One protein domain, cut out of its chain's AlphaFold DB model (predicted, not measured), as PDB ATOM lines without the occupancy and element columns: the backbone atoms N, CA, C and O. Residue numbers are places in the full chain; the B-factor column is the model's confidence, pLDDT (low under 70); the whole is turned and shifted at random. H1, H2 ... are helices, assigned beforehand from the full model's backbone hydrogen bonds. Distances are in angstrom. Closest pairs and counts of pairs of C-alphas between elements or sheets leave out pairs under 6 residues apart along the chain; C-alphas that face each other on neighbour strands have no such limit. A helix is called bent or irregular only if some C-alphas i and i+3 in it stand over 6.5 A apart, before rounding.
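What this domain is: This is residues 2 to 74 and 201 to 233 of the 233 residues of an uncharacterized protein of Plasmodium yoelii 17X (UniProt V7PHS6). What shape do these atoms make? A compact body holds seven helices, H1 to H7, and from it residues 219 to 233, with H8, stick out as one long arm. In the body the two longest helices, H7 and H1, run side by side; the short helices H2, H3, H5 and H6 form the other side, and H4 packs on residues 201 to 205 of H7. What are the figures? The 106 printed residues have eight named helices, H1 to H8 in chain order, and no named strand: the class is all helix. The whole is only just loose, close to compact, with a radius of gyration of the C-alphas of 16.0 A and spans of 56 by 34 by 24 A.

How they stand to each other: What touches the longest helix? H7, residues 201 to 217, touches H1, residues 2 to 16, the same way at a tilt of 36 degrees, only just steep; the closest C-alphas, of Ile 5 and Ile 203, are 7.2 A apart. With residues 201 to 205 alone H7 touches H4, residues 49 to 56, opposite ways at a steep tilt of 55 degrees, closest at the C-alphas of Lys 55 and Ala 202, 6.7 A apart. What comes next outward? With residues 2 to 6 alone H1 touches H5, residues 61 to 67, opposite ways at a steep tilt of 63 degrees; the closest C-alphas, of Ala 2 and Ile 64, are 5.7 A apart. H5 touches H3, residues 36 to 40, closest at the C-alphas of Tyr 38 and Tyr 61, 5.2 A apart. H2, residues 24 to 32, touches H6, residues 69 to 73, closest at the C-alphas of Leu 24 and Met 72, 5.0 A apart. Which stay apart? H8, residues 223 to 230, touches no helix, and H5 and H7 are apart. Are the helix backbones complete? O i to N i+4 pairs are within hydrogen-bond range throughout H1, H2, H3, H4, H5 and H8, but 10 of 13 in H7 and 0 of 1 in H6, where 2 of 2 O i to N i+3 pairs are.

Where its parts are: Where do the long helices run? H1 begins at C-alpha 2, (24.300, 18.663, 46.871), and is 21.2 A long; H7 ends at C-alpha 217, (3.457, 24.118, 36.466), and is 25.8 A long. H7 is only just irregular: C-alphas 201 and 204 are 6.8 A apart. Where does the last helix end? H8, 10.5 A long, ends at C-alpha 230, (-18.596, 29.483, 28.472).

The domain as a whole: Is anything cut out? Residues 75 to 200 are not printed, and C-alphas 74 and 201 are 25.0 A apart across the cut. Where is confidence low? Residues 45, 209 and 215 to 233 have pLDDT under 70.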
ATOM      1  N   ALA A   2      24.893  18.290  48.177       84.69
ATOM      2  CA  ALA A   2      24.300  18.663  46.871       84.69
ATOM      3  C   ALA A   2      23.756  17.466  46.071       84.69
ATOM      4  O   ALA A   2      22.677  17.535  45.495       84.69
ATOM      5  N   GLU A   3      24.476  16.345  46.110       87.88
ATOM      6  CA  GLU A   3      24.057  15.074  45.514       87.88
ATOM      7  C   GLU A   3      22.699  14.590  46.040       87.88
ATOM      8  O   GLU A   3      21.786  14.348  45.261       87.88
ATOM      9  N   TYR A   4      22.515  14.558  47.358       86.81
ATOM     10  CA  TYR A   4      21.255  14.149  47.979       86.81
ATOM     11  C   TYR A   4      20.100  15.116  47.738       86.81
ATOM     12  O   TYR A   4      18.959  14.684  47.607       86.81
ATOM     13  N   ILE A   5      20.385  16.416  47.636       86.69
ATOM     14  CA  ILE A   5      19.390  17.414  47.223       86.69
ATOM     15  C   ILE A   5      18.883  17.095  45.812       86.69
ATOM     16  O   ILE A   5      17.681  17.149  45.562       86.69
ATOM     17  N   ILE A   6      19.790  16.733  44.902       89.69
ATOM     18  CA  ILE A   6      19.453  16.334  43.534       89.69
ATOM     19  C   ILE A   6      18.668  15.023  43.509       89.69
ATOM     20  O   ILE A   6      17.649  14.959  42.827       89.69
ATOM     21  N   ILE A   7      19.081  14.013  44.276       91.38
ATOM     22  CA  ILE A   7      18.361  12.735  44.387       91.38
ATOM     23  C   ILE A   7      16.926  12.972  44.886       91.38
ATOM     24  O   ILE A   7      15.970  12.503  44.269       91.38
ATOM     25  N   TRP A   8      16.763  13.762  45.953       90.94
ATOM     26  CA  TRP A   8      15.452  14.132  46.493       90.94
ATOM     27  C   TRP A   8      14.601  14.905  45.476       90.94
ATOM     28  O   TRP A   8      13.426  14.596  45.288       90.94
ATOM     29  N   LEU A   9      15.183  15.888  44.784       89.25
ATOM     30  CA  LEU A   9      14.468  16.678  43.781       89.25
ATOM     31  C   LEU A   9      13.985  15.794  42.623       89.25
ATOM     32  O   LEU A   9      12.826  15.887  42.230       89.25
ATOM     33  N   SER A  10      14.844  14.911  42.116       90.31
ATOM     34  CA  SER A  10      14.505  13.947  41.068       90.31
ATOM     35  C   SER A  10      13.386  12.994  41.496       90.31
ATOM     36  O   SER A  10      12.465  12.757  40.719       90.31
ATOM     37  N   TYR A  11      13.404  12.508  42.741       91.62
ATOM     38  CA  TYR A  11      12.301  11.728  43.309       91.62
ATOM     39  C   TYR A  11      10.979  12.511  43.302       91.62
ATOM     40  O   TYR A  11       9.960  12.012  42.827       91.62
ATOM     41  N   MET A  12      10.991  13.765  43.758       89.19
ATOM     42  CA  MET A  12       9.786  14.601  43.779       89.19
ATOM     43  C   MET A  12       9.264  14.898  42.363       89.19
ATOM     44  O   MET A  12       8.054  14.927  42.140       89.19
ATOM     45  N   LEU A  13      10.157  15.077  41.385       88.38
ATOM     46  CA  LEU A  13       9.786  15.211  39.972       88.38
ATOM     47  C   LEU A  13       9.175  13.917  39.415       88.38
ATOM     48  O   LEU A  13       8.172  13.987  38.709       88.38
ATOM     49  N   ASN A  14       9.722  12.753  39.780       89.62
ATOM     50  CA  ASN A  14       9.183  11.446  39.393       89.62
ATOM     51  C   ASN A  14       7.741  11.253  39.895       89.62
ATOM     52  O   ASN A  14       6.873  10.809  39.148       89.62
ATOM     53  N   LEU A  15       7.461  11.651  41.144       87.12
ATOM     54  CA  LEU A  15       6.114  11.587  41.729       87.12
ATOM     55  C   LEU A  15       5.098  12.485  41.015       87.12
ATOM     56  O   LEU A  15       3.915  12.155  40.946       87.12
ATOM     57  N   ASN A  16       5.548  13.628  40.499       78.81
ATOM     58  CA  ASN A  16       4.685  14.596  39.832       78.81
ATOM     59  C   ASN A  16       4.169  14.118  38.466       78.81
ATOM     60  O   ASN A  16       3.159  14.643  38.000       78.81
ATOM     61  N   ASN A  17       4.832  13.141  37.834       70.88
ATOM     62  CA  ASN A  17       4.436  12.546  36.551       70.88
ATOM     63  C   ASN A  17       4.083  13.583  35.454       70.88
ATOM     64  O   ASN A  17       3.142  13.407  34.676       70.88
ATOM     65  N   ASP A  18       4.807  14.708  35.416       74.31
ATOM     66  CA  ASP A  18       4.682  15.697  34.345       74.31
ATOM     67  C   ASP A  18       5.396  15.155  33.103       74.31
ATOM     68  O   ASP A  18       6.621  15.091  33.064       74.31
ATOM     69  N   GLN A  19       4.631  14.793  32.067       71.69
ATOM     70  CA  GLN A  19       5.155  14.235  30.812       71.69
ATOM     71  C   GLN A  19       6.171  15.147  30.098       71.69
ATOM     72  O   GLN A  19       6.833  14.714  29.158       71.69
ATOM     73  N   LYS A  20       6.295  16.418  30.505       76.50
ATOM     74  CA  LYS A  20       7.287  17.361  29.967       76.50
ATOM     75  C   LYS A  20       8.668  17.243  30.613       76.50
ATOM     76  O   LYS A  20       9.595  17.892  30.133       76.50
ATOM     77  N   ILE A  21       8.805  16.488  31.703       82.44
ATOM     78  CA  ILE A  21      10.053  16.344  32.454       82.44
ATOM     79  C   ILE A  21      10.410  14.863  32.531       82.44
ATOM     80  O   ILE A  21       9.896  14.135  33.373       82.44
ATOM     81  N   ASN A  22      11.331  14.426  31.673       78.38
ATOM     82  CA  ASN A  22      11.788  13.034  31.662       78.38
ATOM     83  C   ASN A  22      13.024  12.819  32.544       78.38
ATOM     84  O   ASN A  22      13.316  11.702  32.971       78.38
ATOM     85  N   ASN A  23      13.778  13.888  32.800       83.12
ATOM     86  CA  ASN A  23      14.978  13.890  33.625       83.12
ATOM     87  C   ASN A  23      15.175  15.255  34.302       83.12
ATOM     88  O   ASN A  23      14.463  16.231  34.045       83.12
ATOM     89  N   LEU A  24      16.176  15.333  35.175       87.12
ATOM     90  CA  LEU A  24      16.492  16.565  35.887       87.12
ATOM     91  C   LEU A  24      16.990  17.685  34.954       87.12
ATOM     92  O   LEU A  24      16.778  18.861  35.251       87.12
ATOM     93  N   ASN A  25      17.627  17.349  33.828       87.81
ATOM     94  CA  ASN A  25      18.109  18.337  32.860       87.81
ATOM     95  C   ASN A  25      16.953  19.088  32.172       87.81
ATOM     96  O   ASN A  25      17.046  20.304  31.976       87.81
ATOM     97  N   ASP A  26      15.848  18.400  31.872       87.44
ATOM     98  CA  ASP A  26      14.624  19.013  31.341       87.44
ATOM     99  C   ASP A  26      14.056  20.017  32.345       87.44
ATOM    100  O   ASP A  26      13.782  21.172  32.002       87.44
ATOM    101  N   PHE A  27      13.950  19.610  33.617       86.75
ATOM    102  CA  PHE A  27      13.498  20.491  34.691       86.75
ATOM    103  C   PHE A  27      14.405  21.719  34.829       86.75
ATOM    104  O   PHE A  27      13.937  22.860  34.855       86.75
ATOM    105  N   TYR A  28      15.718  21.497  34.873       87.44
ATOM    106  CA  TYR A  28      16.693  22.566  35.014       87.44
ATOM    107  C   TYR A  28      16.602  23.573  33.860       87.44
ATOM    108  O   TYR A  28      16.534  24.783  34.086       87.44
ATOM    109  N   THR A  29      16.555  23.087  32.622       88.56
ATOM    110  CA  THR A  29      16.527  23.940  31.429       88.56
ATOM    111  C   THR A  29      15.241  24.758  31.345       88.56
ATOM    112  O   THR A  29      15.299  25.952  31.033       88.56
ATOM    113  N   ASN A  30      14.102  24.139  31.656       85.00
ATOM    114  CA  ASN A  30      12.789  24.761  31.504       85.00
ATOM    115  C   ASN A  30      12.413  25.680  32.673       85.00
ATOM    116  O   ASN A  30      11.762  26.698  32.449       85.00
ATOM    117  N   TYR A  31      12.830  25.356  33.903       83.06
ATOM    118  CA  TYR A  31      12.311  26.019  35.107       83.06
ATOM    119  C   TYR A  31      13.373  26.705  35.966       83.06
ATOM    120  O   TYR A  31      13.044  27.675  36.647       83.06
ATOM    121  N   ILE A  32      14.633  26.258  35.923       85.50
ATOM    122  CA  ILE A  32      15.711  26.805  36.763       85.50
ATOM    123  C   ILE A  32      16.537  27.844  36.003       85.50
ATOM    124  O   ILE A  32      16.649  28.986  36.439       85.50
ATOM    125  N   LYS A  33      17.090  27.471  34.843       86.00
ATOM    126  CA  LYS A  33      18.148  28.215  34.137       86.00
ATOM    127  C   LYS A  33      17.812  29.682  33.842       86.00
ATOM    128  O   LYS A  33      18.719  30.506  33.807       86.00
ATOM    129  N   LYS A  34      16.540  29.999  33.586       83.25
ATOM    130  CA  LYS A  34      16.081  31.340  33.174       83.25
ATOM    131  C   LYS A  34      15.308  32.098  34.255       83.25
ATOM    132  O   LYS A  34      14.823  33.192  33.993       83.25
ATOM    133  N   ASN A  35      15.137  31.517  35.437       83.12
ATOM    134  CA  ASN A  35      14.277  32.077  36.468       83.12
ATOM    135  C   ASN A  35      15.134  32.702  37.574       83.12
ATOM    136  O   ASN A  35      15.885  32.009  38.261       83.12
ATOM    137  N   THR A  36      14.993  34.019  37.739       82.62
ATOM    138  CA  THR A  36      15.796  34.851  38.649       82.62
ATOM    139  C   THR A  36      15.706  34.400  40.103       82.62
ATOM    140  O   THR A  36      16.698  34.481  40.825       82.62
ATOM    141  N   TYR A  37      14.574  33.819  40.513       81.88
ATOM    142  CA  TYR A  37      14.432  33.209  41.833       81.88
ATOM    143  C   TYR A  37      15.453  32.088  42.054       81.88
ATOM    144  O   TYR A  37      16.034  31.981  43.130       81.88
ATOM    145  N   TYR A  38      15.718  31.266  41.035       82.50
ATOM    146  CA  TYR A  38      16.646  30.144  41.165       82.50
ATOM    147  C   TYR A  38      18.098  30.501  40.860       82.50
ATOM    148  O   TYR A  38      19.000  29.897  41.443       82.50
ATOM    149  N   THR A  39      18.335  31.474  39.975       85.38
ATOM    150  CA  THR A  39      19.693  31.896  39.607       85.38
ATOM    151  C   THR A  39      20.290  32.898  40.587       85.38
ATOM    152  O   THR A  39      21.490  32.847  40.825       85.38
ATOM    153  N   ASN A  40      19.470  33.777  41.170       83.81
ATOM    154  CA  ASN A  40      19.931  34.885  42.013       83.81
ATOM    155  C   ASN A  40      19.408  34.784  43.454       83.81
ATOM    156  O   ASN A  40      19.649  35.683  44.252       83.81
ATOM    157  N   CYS A  41      18.676  33.714  43.791       79.88
ATOM    158  CA  CYS A  41      17.998  33.573  45.082       79.88
ATOM    159  C   CYS A  41      17.043  34.748  45.396       79.88
ATOM    160  O   CYS A  41      16.901  35.156  46.549       79.88
ATOM    161  N   ASP A  42      16.406  35.314  44.367       77.50
ATOM    162  CA  ASP A  42      15.520  36.470  44.501       77.50
ATOM    163  C   ASP A  42      14.061  36.039  44.702       77.50
ATOM    164  O   ASP A  42      13.378  35.640  43.756       77.50
ATOM    165  N   ASN A  43      13.577  36.105  45.944       71.38
ATOM    166  CA  ASN A  43      12.183  35.846  46.290       71.38
ATOM    167  C   ASN A  43      11.377  37.134  46.416       71.38
ATOM    168  O   ASN A  43      11.106  37.583  47.530       71.38
ATOM    169  N   ASP A  44      10.993  37.699  45.274       70.50
ATOM    170  CA  ASP A  44      10.170  38.909  45.202       70.50
ATOM    171  C   ASP A  44      10.805  40.068  46.008       70.50
ATOM    172  O   ASP A  44      10.143  40.743  46.796       70.50
ATOM    173  N   GLY A  45      12.125  40.253  45.863       68.81
ATOM    174  CA  GLY A  45      12.923  41.252  46.580       68.81
ATOM    175  C   GLY A  45      13.553  40.758  47.887       68.81
ATOM    176  O   GLY A  45      14.374  41.463  48.476       68.81
ATOM    177  N   LYS A  46      13.219  39.547  48.353       72.44
ATOM    178  CA  LYS A  46      13.851  38.924  49.525       72.44
ATOM    179  C   LYS A  46      14.977  37.981  49.097       72.44
ATOM    180  O   LYS A  46      14.721  36.915  48.539       72.44
ATOM    181  N   ASN A  47      16.216  38.350  49.418       79.25
ATOM    182  CA  ASN A  47      17.400  37.539  49.143       79.25
ATOM    183  C   ASN A  47      17.413  36.268  50.017       79.25
ATOM    184  O   ASN A  47      17.390  36.355  51.247       79.25
ATOM    185  N   CYS A  48      17.441  35.083  49.399       77.44
ATOM    186  CA  CYS A  48      17.601  33.809  50.107       77.44
ATOM    187  C   CYS A  48      19.048  33.287  50.178       77.44
ATOM    188  O   CYS A  48      19.277  32.272  50.844       77.44
ATOM    189  N   SER A  49      20.011  33.977  49.553       83.69
ATOM    190  CA  SER A  49      21.419  33.571  49.458       83.69
ATOM    191  C   SER A  49      22.036  33.349  50.831       83.69
ATOM    192  O   SER A  49      22.624  32.301  51.054       83.69
ATOM    193  N   ASP A  50      21.832  34.252  51.792       83.38
ATOM    194  CA  ASP A  50      22.463  34.135  53.118       83.38
ATOM    195  C   ASP A  50      22.006  32.874  53.865       83.38
ATOM    196  O   ASP A  50      22.803  32.144  54.458       83.38
ATOM    197  N   THR A  51      20.702  32.581  53.814       82.06
ATOM    198  CA  THR A  51      20.137  31.391  54.469       82.06
ATOM    199  C   THR A  51      20.581  30.115  53.763       82.06
ATOM    200  O   THR A  51      20.916  29.128  54.425       82.06
ATOM    201  N   LEU A  52      20.594  30.130  52.427       84.31
ATOM    202  CA  LEU A  52      21.034  28.999  51.623       84.31
ATOM    203  C   LEU A  52      22.524  28.724  51.844       84.31
ATOM    204  O   LEU A  52      22.895  27.584  52.129       84.31
ATOM    205  N   GLN A  53      23.357  29.759  51.817       86.88
ATOM    206  CA  GLN A  53      24.801  29.667  51.985       86.88
ATOM    207  C   GLN A  53      25.156  29.172  53.381       86.88
ATOM    208  O   GLN A  53      25.957  28.250  53.511       86.88
ATOM    209  N   LYS A  54      24.496  29.682  54.427       83.44
ATOM    210  CA  LYS A  54      24.730  29.226  55.804       83.44
ATOM    211  C   LYS A  54      24.419  27.740  56.002       83.44
ATOM    212  O   LYS A  54      25.098  27.077  56.778       83.44
ATOM    213  N   LYS A  55      23.382  27.216  55.340       81.19
ATOM    214  CA  LYS A  55      22.946  25.819  55.518       81.19
ATOM    215  C   LYS A  55      23.589  24.837  54.551       81.19
ATOM    216  O   LYS A  55      23.684  23.658  54.869       81.19
ATOM    217  N   THR A  56      23.954  25.301  53.363       79.88
ATOM    218  CA  THR A  56      24.347  24.416  52.263       79.88
ATOM    219  C   THR A  56      25.705  24.746  51.657       79.88
ATOM    220  O   THR A  56      26.277  23.904  50.970       79.88
ATOM    221  N   GLY A  57      26.236  25.940  51.921       85.88
ATOM    222  CA  GLY A  57      27.455  26.460  51.303       85.88
ATOM    223  C   GLY A  57      27.253  27.053  49.906       85.88
ATOM    224  O   GLY A  57      28.233  27.474  49.303       85.88
ATOM    225  N   TYR A  58      26.018  27.100  49.396       86.75
ATOM    226  CA  TYR A  58      25.697  27.596  48.053       86.75
ATOM    227  C   TYR A  58      24.953  28.923  48.102       86.75
ATOM    228  O   TYR A  58      24.104  29.135  48.966       86.75
ATOM    229  N   THR A  59      25.241  29.796  47.144       88.62
ATOM    230  CA  THR A  59      24.642  31.138  47.073       88.62
ATOM    231  C   THR A  59      23.274  31.133  46.396       88.62
ATOM    232  O   THR A  59      22.415  31.965  46.672       88.62
ATOM    233  N   ASN A  60      23.033  30.166  45.511       87.88
ATOM    234  CA  ASN A  60      21.766  30.018  44.807       87.88
ATOM    235  C   ASN A  60      21.507  28.556  44.407       87.88
ATOM    236  O   ASN A  60      22.379  27.687  44.478       87.88
ATOM    237  N   TYR A  61      20.279  28.273  43.977       84.44
ATOM    238  CA  TYR A  61      19.846  26.917  43.643       84.44
ATOM    239  C   TYR A  61      20.471  26.386  42.356       84.44
ATOM    240  O   TYR A  61      20.748  25.189  42.249       84.44
ATOM    241  N   LYS A  62      20.719  27.274  41.389       88.75
ATOM    242  CA  LYS A  62      21.398  26.922  40.143       88.75
ATOM    243  C   LYS A  62      22.799  26.366  40.420       88.75
ATOM    244  O   LYS A  62      23.165  25.356  39.831       88.75
ATOM    245  N   GLU A  63      23.540  26.969  41.346       90.38
ATOM    246  CA  GLU A  63      24.897  26.559  41.726       90.38
ATOM    247  C   GLU A  63      24.954  25.120  42.265       90.38
ATOM    248  O   GLU A  63      25.831  24.344  41.885       90.38
ATOM    249  N   ILE A  64      23.979  24.730  43.095       87.38
ATOM    250  CA  ILE A  64      23.866  23.366  43.641       87.38
ATOM    251  C   ILE A  64      23.763  22.348  42.514       87.38
ATOM    252  O   ILE A  64      24.456  21.328  42.504       87.38
ATOM    253  N   ILE A  65      22.868  22.642  41.575       86.75
ATOM    254  CA  ILE A  65      22.559  21.759  40.469       86.75
ATOM    255  C   ILE A  65      23.737  21.702  39.480       86.75
ATOM    256  O   ILE A  65      24.111  20.620  39.030       86.75
ATOM    257  N   ASP A  66      24.382  22.837  39.203       88.19
ATOM    258  CA  ASP A  66      25.554  22.915  38.326       88.19
ATOM    259  C   ASP A  66      26.753  22.130  38.871       88.19
ATOM    260  O   ASP A  66      27.459  21.475  38.106       88.19
ATOM    261  N   LYS A  67      26.965  22.131  40.194       88.50
ATOM    262  CA  LYS A  67      28.078  21.401  40.821       88.50
ATOM    263  C   LYS A  67      27.960  19.882  40.694       88.50
ATOM    264  O   LYS A  67      28.952  19.170  40.818       88.50
ATOM    265  N   LYS A  68      26.749  19.383  40.473       87.31
ATOM    266  CA  LYS A  68      26.440  17.955  40.338       87.31
ATOM    267  C   LYS A  68      25.684  17.682  39.038       87.31
ATOM    268  O   LYS A  68      24.862  16.775  38.953       87.31
ATOM    269  N   LYS A  69      26.003  18.467  38.003       85.31
ATOM    270  CA  LYS A  69      25.369  18.417  36.680       85.31
ATOM    271  C   LYS A  69      25.475  17.043  36.015       85.31
ATOM    272  O   LYS A  69      24.568  16.642  35.298       85.31
ATOM    273  N   GLU A  70      26.549  16.308  36.291       83.75
ATOM    274  CA  GLU A  70      26.751  14.931  35.818       83.75
ATOM    275  C   GLU A  70      25.602  13.990  36.225       83.75
ATOM    276  O   GLU A  70      25.160  13.157  35.431       83.75
ATOM    277  N   LEU A  71      25.018  14.212  37.408       86.06
ATOM    278  CA  LEU A  71      23.907  13.421  37.931       86.06
ATOM    279  C   LEU A  71      22.586  13.668  37.186       86.06
ATOM    280  O   LEU A  71      21.672  12.857  37.287       86.06
ATOM    281  N   MET A  72      22.466  14.756  36.415       81.56
ATOM    282  CA  MET A  72      21.242  15.058  35.659       81.56
ATOM    283  C   MET A  72      20.940  14.052  34.547       81.56
ATOM    284  O   MET A  72      19.816  14.017  34.048       81.56
ATOM    285  N   SER A  73      21.956  13.300  34.118       79.88
ATOM    286  CA  SER A  73      21.857  12.312  33.042       79.88
ATOM    287  C   SER A  73      21.106  11.045  33.460       79.88
ATOM    288  O   SER A  73      20.608  10.318  32.604       79.88
ATOM    289  N   ILE A  74      20.988  10.796  34.766       85.69
ATOM    290  CA  ILE A  74      20.270   9.645  35.309       85.69
ATOM    291  C   ILE A  74      18.766   9.911  35.202       85.69
ATOM    292  O   ILE A  74      18.276  10.983  35.567       85.69
ATOM    293  N   VAL A 201      17.894  19.141  57.453       70.25
ATOM    294  CA  VAL A 201      17.778  20.597  57.652       70.25
ATOM    295  C   VAL A 201      17.641  21.369  56.331       70.25
ATOM    296  O   VAL A 201      17.103  22.486  56.312       70.25
ATOM    297  N   ALA A 202      18.136  20.797  55.234       72.75
ATOM    298  CA  ALA A 202      18.173  21.414  53.915       72.75
ATOM    299  C   ALA A 202      16.873  21.183  53.118       72.75
ATOM    300  O   ALA A 202      16.412  22.107  52.449       72.75
ATOM    301  N   ILE A 203      16.239  20.007  53.235       77.94
ATOM    302  CA  ILE A 203      15.016  19.620  52.497       77.94
ATOM    303  C   ILE A 203      13.893  20.679  52.541       77.94
ATOM    304  O   ILE A 203      13.348  20.978  51.476       77.94
ATOM    305  N   PRO A 204      13.556  21.319  53.683       80.00
ATOM    306  CA  PRO A 204      12.502  22.341  53.734       80.00
ATOM    307  C   PRO A 204      12.719  23.525  52.785       80.00
ATOM    308  O   PRO A 204      11.760  24.100  52.274       80.00
ATOM    309  N   ILE A 205      13.977  23.876  52.511       75.12
ATOM    310  CA  ILE A 205      14.316  24.954  51.578       75.12
ATOM    311  C   ILE A 205      13.999  24.520  50.141       75.12
ATOM    312  O   ILE A 205      13.374  25.266  49.386       75.12
ATOM    313  N   PHE A 206      14.345  23.281  49.786       74.12
ATOM    314  CA  PHE A 206      14.062  22.715  48.463       74.12
ATOM    315  C   PHE A 206      12.584  22.368  48.259       74.12
ATOM    316  O   PHE A 206      12.092  22.426  47.132       74.12
ATOM    317  N   LEU A 207      11.834  22.112  49.333       79.94
ATOM    318  CA  LEU A 207      10.375  22.011  49.288       79.94
ATOM    319  C   LEU A 207       9.730  23.306  48.789       79.94
ATOM    320  O   LEU A 207       8.837  23.239  47.950       79.94
ATOM    321  N   GLY A 208      10.210  24.476  49.221       73.88
ATOM    322  CA  GLY A 208       9.712  25.764  48.723       73.88
ATOM    323  C   GLY A 208       9.921  25.945  47.213       73.88
ATOM    324  O   GLY A 208       9.013  26.372  46.499       73.88
ATOM    325  N   ILE A 209      11.091  25.546  46.708       69.44
ATOM    326  CA  ILE A 209      11.436  25.559  45.274       69.44
ATOM    327  C   ILE A 209      10.488  24.670  44.480       69.44
ATOM    328  O   ILE A 209       9.906  25.117  43.487       69.44
ATOM    329  N   PHE A 210      10.367  23.413  44.909       76.81
ATOM    330  CA  PHE A 210       9.540  22.421  44.247       76.81
ATOM    331  C   PHE A 210       8.071  22.826  44.294       76.81
ATOM    332  O   PHE A 210       7.381  22.705  43.290       76.81
ATOM    333  N   TYR A 211       7.604  23.374  45.417       77.25
ATOM    334  CA  TYR A 211       6.240  23.870  45.560       77.25
ATOM    335  C   TYR A 211       5.954  25.043  44.620       77.25
ATOM    336  O   TYR A 211       4.904  25.058  43.986       77.25
ATOM    337  N   LYS A 212       6.886  25.994  44.454       72.88
ATOM    338  CA  LYS A 212       6.736  27.087  43.477       72.88
ATOM    339  C   LYS A 212       6.657  26.529  42.051       72.88
ATOM    340  O   LYS A 212       5.759  26.906  41.309       72.88
ATOM    341  N   TYR A 213       7.503  25.569  41.679       73.25
ATOM    342  CA  TYR A 213       7.343  24.876  40.394       73.25
ATOM    343  C   TYR A 213       5.993  24.150  40.299       73.25
ATOM    344  O   TYR A 213       5.277  24.350  39.328       73.25
ATOM    345  N   SER A 214       5.614  23.353  41.297       70.81
ATOM    346  CA  SER A 214       4.398  22.540  41.270       70.81
ATOM    347  C   SER A 214       3.145  23.421  41.179       70.81
ATOM    348  O   SER A 214       2.307  23.226  40.307       70.81
ATOM    349  N   LEU A 215       3.053  24.492  41.968       67.94
ATOM    350  CA  LEU A 215       1.919  25.417  41.946       67.94
ATOM    351  C   LEU A 215       1.770  26.150  40.599       67.94
ATOM    352  O   LEU A 215       0.648  26.395  40.147       67.94
ATOM    353  N   PHE A 216       2.884  26.507  39.951       58.59
ATOM    354  CA  PHE A 216       2.877  27.245  38.683       58.59
ATOM    355  C   PHE A 216       2.852  26.336  37.442       58.59
ATOM    356  O   PHE A 216       2.229  26.696  36.446       58.59
ATOM    357  N   GLY A 217       3.460  25.151  37.504       53.03
ATOM    358  CA  GLY A 217       3.457  24.118  36.466       53.03
ATOM    359  C   GLY A 217       2.148  23.325  36.419       53.03
ATOM    360  O   GLY A 217       1.631  23.070  35.334       53.03
ATOM    361  N   PHE A 218       1.544  23.038  37.583       48.62
ATOM    362  CA  PHE A 218       0.239  22.372  37.724       48.62
ATOM    363  C   PHE A 218      -0.946  23.321  37.868       48.62
ATOM    364  O   PHE A 218      -2.057  22.864  38.159       48.62
ATOM    365  N   ARG A 219      -0.810  24.611  37.541       47.66
ATOM    366  CA  ARG A 219      -1.975  25.319  36.997       47.66
ATOM    367  C   ARG A 219      -2.334  24.667  35.648       47.66
ATOM    368  O   ARG A 219      -2.221  25.280  34.592       47.66
ATOM    369  N   LYS A 220      -2.897  23.444  35.691       47.91
ATOM    370  CA  LYS A 220      -4.062  23.087  34.879       47.91
ATOM    371  C   LYS A 220      -4.892  24.351  34.878       47.91
ATOM    372  O   LYS A 220      -5.212  24.838  35.966       47.91
ATOM    373  N   ARG A 221      -5.153  24.919  33.696       46.03
ATOM    374  CA  ARG A 221      -6.131  25.997  33.526       46.03
ATOM    375  C   ARG A 221      -7.269  25.690  34.485       46.03
ATOM    376  O   ARG A 221      -7.951  24.680  34.326       46.03
ATOM    377  N   THR A 222      -7.363  26.452  35.571       48.25
ATOM    378  CA  THR A 222      -8.380  26.175  36.579       48.25
ATOM    379  C   THR A 222      -9.720  26.229  35.845       48.25
ATOM    380  O   THR A 222      -9.853  27.036  34.918       48.25
ATOM    381  N   PRO A 223     -10.733  25.429  36.215       50.47
ATOM    382  CA  PRO A 223     -12.046  25.461  35.560       50.47
ATOM    383  C   PRO A 223     -12.650  26.874  35.472       50.47
ATOM    384  O   PRO A 223     -13.506  27.131  34.634       50.47
ATOM    385  N   LYS A 224     -12.152  27.827  36.276       50.62
ATOM    386  CA  LYS A 224     -12.445  29.263  36.176       50.62
ATOM    387  C   LYS A 224     -12.164  29.875  34.793       50.62
ATOM    388  O   LYS A 224     -12.888  30.788  34.405       50.62
ATOM    389  N   GLN A 225     -11.172  29.396  34.038       50.44
ATOM    390  CA  GLN A 225     -10.915  29.877  32.672       50.44
ATOM    391  C   GLN A 225     -11.923  29.284  31.670       50.44
ATOM    392  O   GLN A 225     -12.469  30.025  30.859       50.44
ATOM    393  N   HIS A 226     -12.291  28.004  31.820       49.78
ATOM    394  CA  HIS A 226     -13.359  27.373  31.031       49.78
ATOM    395  C   HIS A 226     -14.756  27.947  31.326       49.78
ATOM    396  O   HIS A 226     -15.580  28.050  30.421       49.78
ATOM    397  N   LEU A 227     -15.031  28.363  32.567       55.06
ATOM    398  CA  LEU A 227     -16.280  29.041  32.934       55.06
ATOM    399  C   LEU A 227     -16.359  30.461  32.351       55.06
ATOM    400  O   LEU A 227     -17.432  30.885  31.935       55.06
ATOM    401  N   ARG A 228     -15.230  31.179  32.247       52.66
ATOM    402  CA  ARG A 228     -15.173  32.484  31.562       52.66
ATOM    403  C   ARG A 228     -15.310  32.379  30.042       52.66
ATOM    404  O   ARG A 228     -15.841  33.303  29.438       52.66
ATOM    405  N   GLU A 229     -14.863  31.284  29.432       55.00
ATOM    406  CA  GLU A 229     -15.072  31.024  28.000       55.00
ATOM    407  C   GLU A 229     -16.509  30.574  27.691       55.00
ATOM    408  O   GLU A 229     -17.045  30.942  26.650       55.00
ATOM    409  N   LYS A 230     -17.174  29.855  28.610       54.00
ATOM    410  CA  LYS A 230     -18.596  29.483  28.472       54.00
ATOM    411  C   LYS A 230     -19.583  30.622  28.747       54.00
ATOM    412  O   LYS A 230     -20.700  30.548  28.267       54.00
ATOM    413  N   LEU A 231     -19.180  31.663  29.477       57.00
ATOM    414  CA  LEU A 231     -19.988  32.877  29.694       57.00
ATOM    415  C   LEU A 231     -19.838  33.927  28.576       57.00
ATOM    416  O   LEU A 231     -20.449  34.988  28.652       57.00
ATOM    417  N   LYS A 232     -19.010  33.658  27.559       53.03
ATOM    418  CA  LYS A 232     -18.836  34.510  26.371       53.03
ATOM    419  C   LYS A 232     -19.399  33.875  25.089       53.03
ATOM    420  O   LYS A 232     -19.040  34.314  23.999       53.03
ATOM    421  N   LYS A 233     -20.237  32.845  25.218       46.06
ATOM    422  CA  LYS A 233     -20.959  32.214  24.111       46.06
ATOM    423  C   LYS A 233     -22.456  32.352  24.318       46.06
ATOM    424  O   LYS A 233     -22.873  32.238  25.490       46.06
TER     425      LYS A 233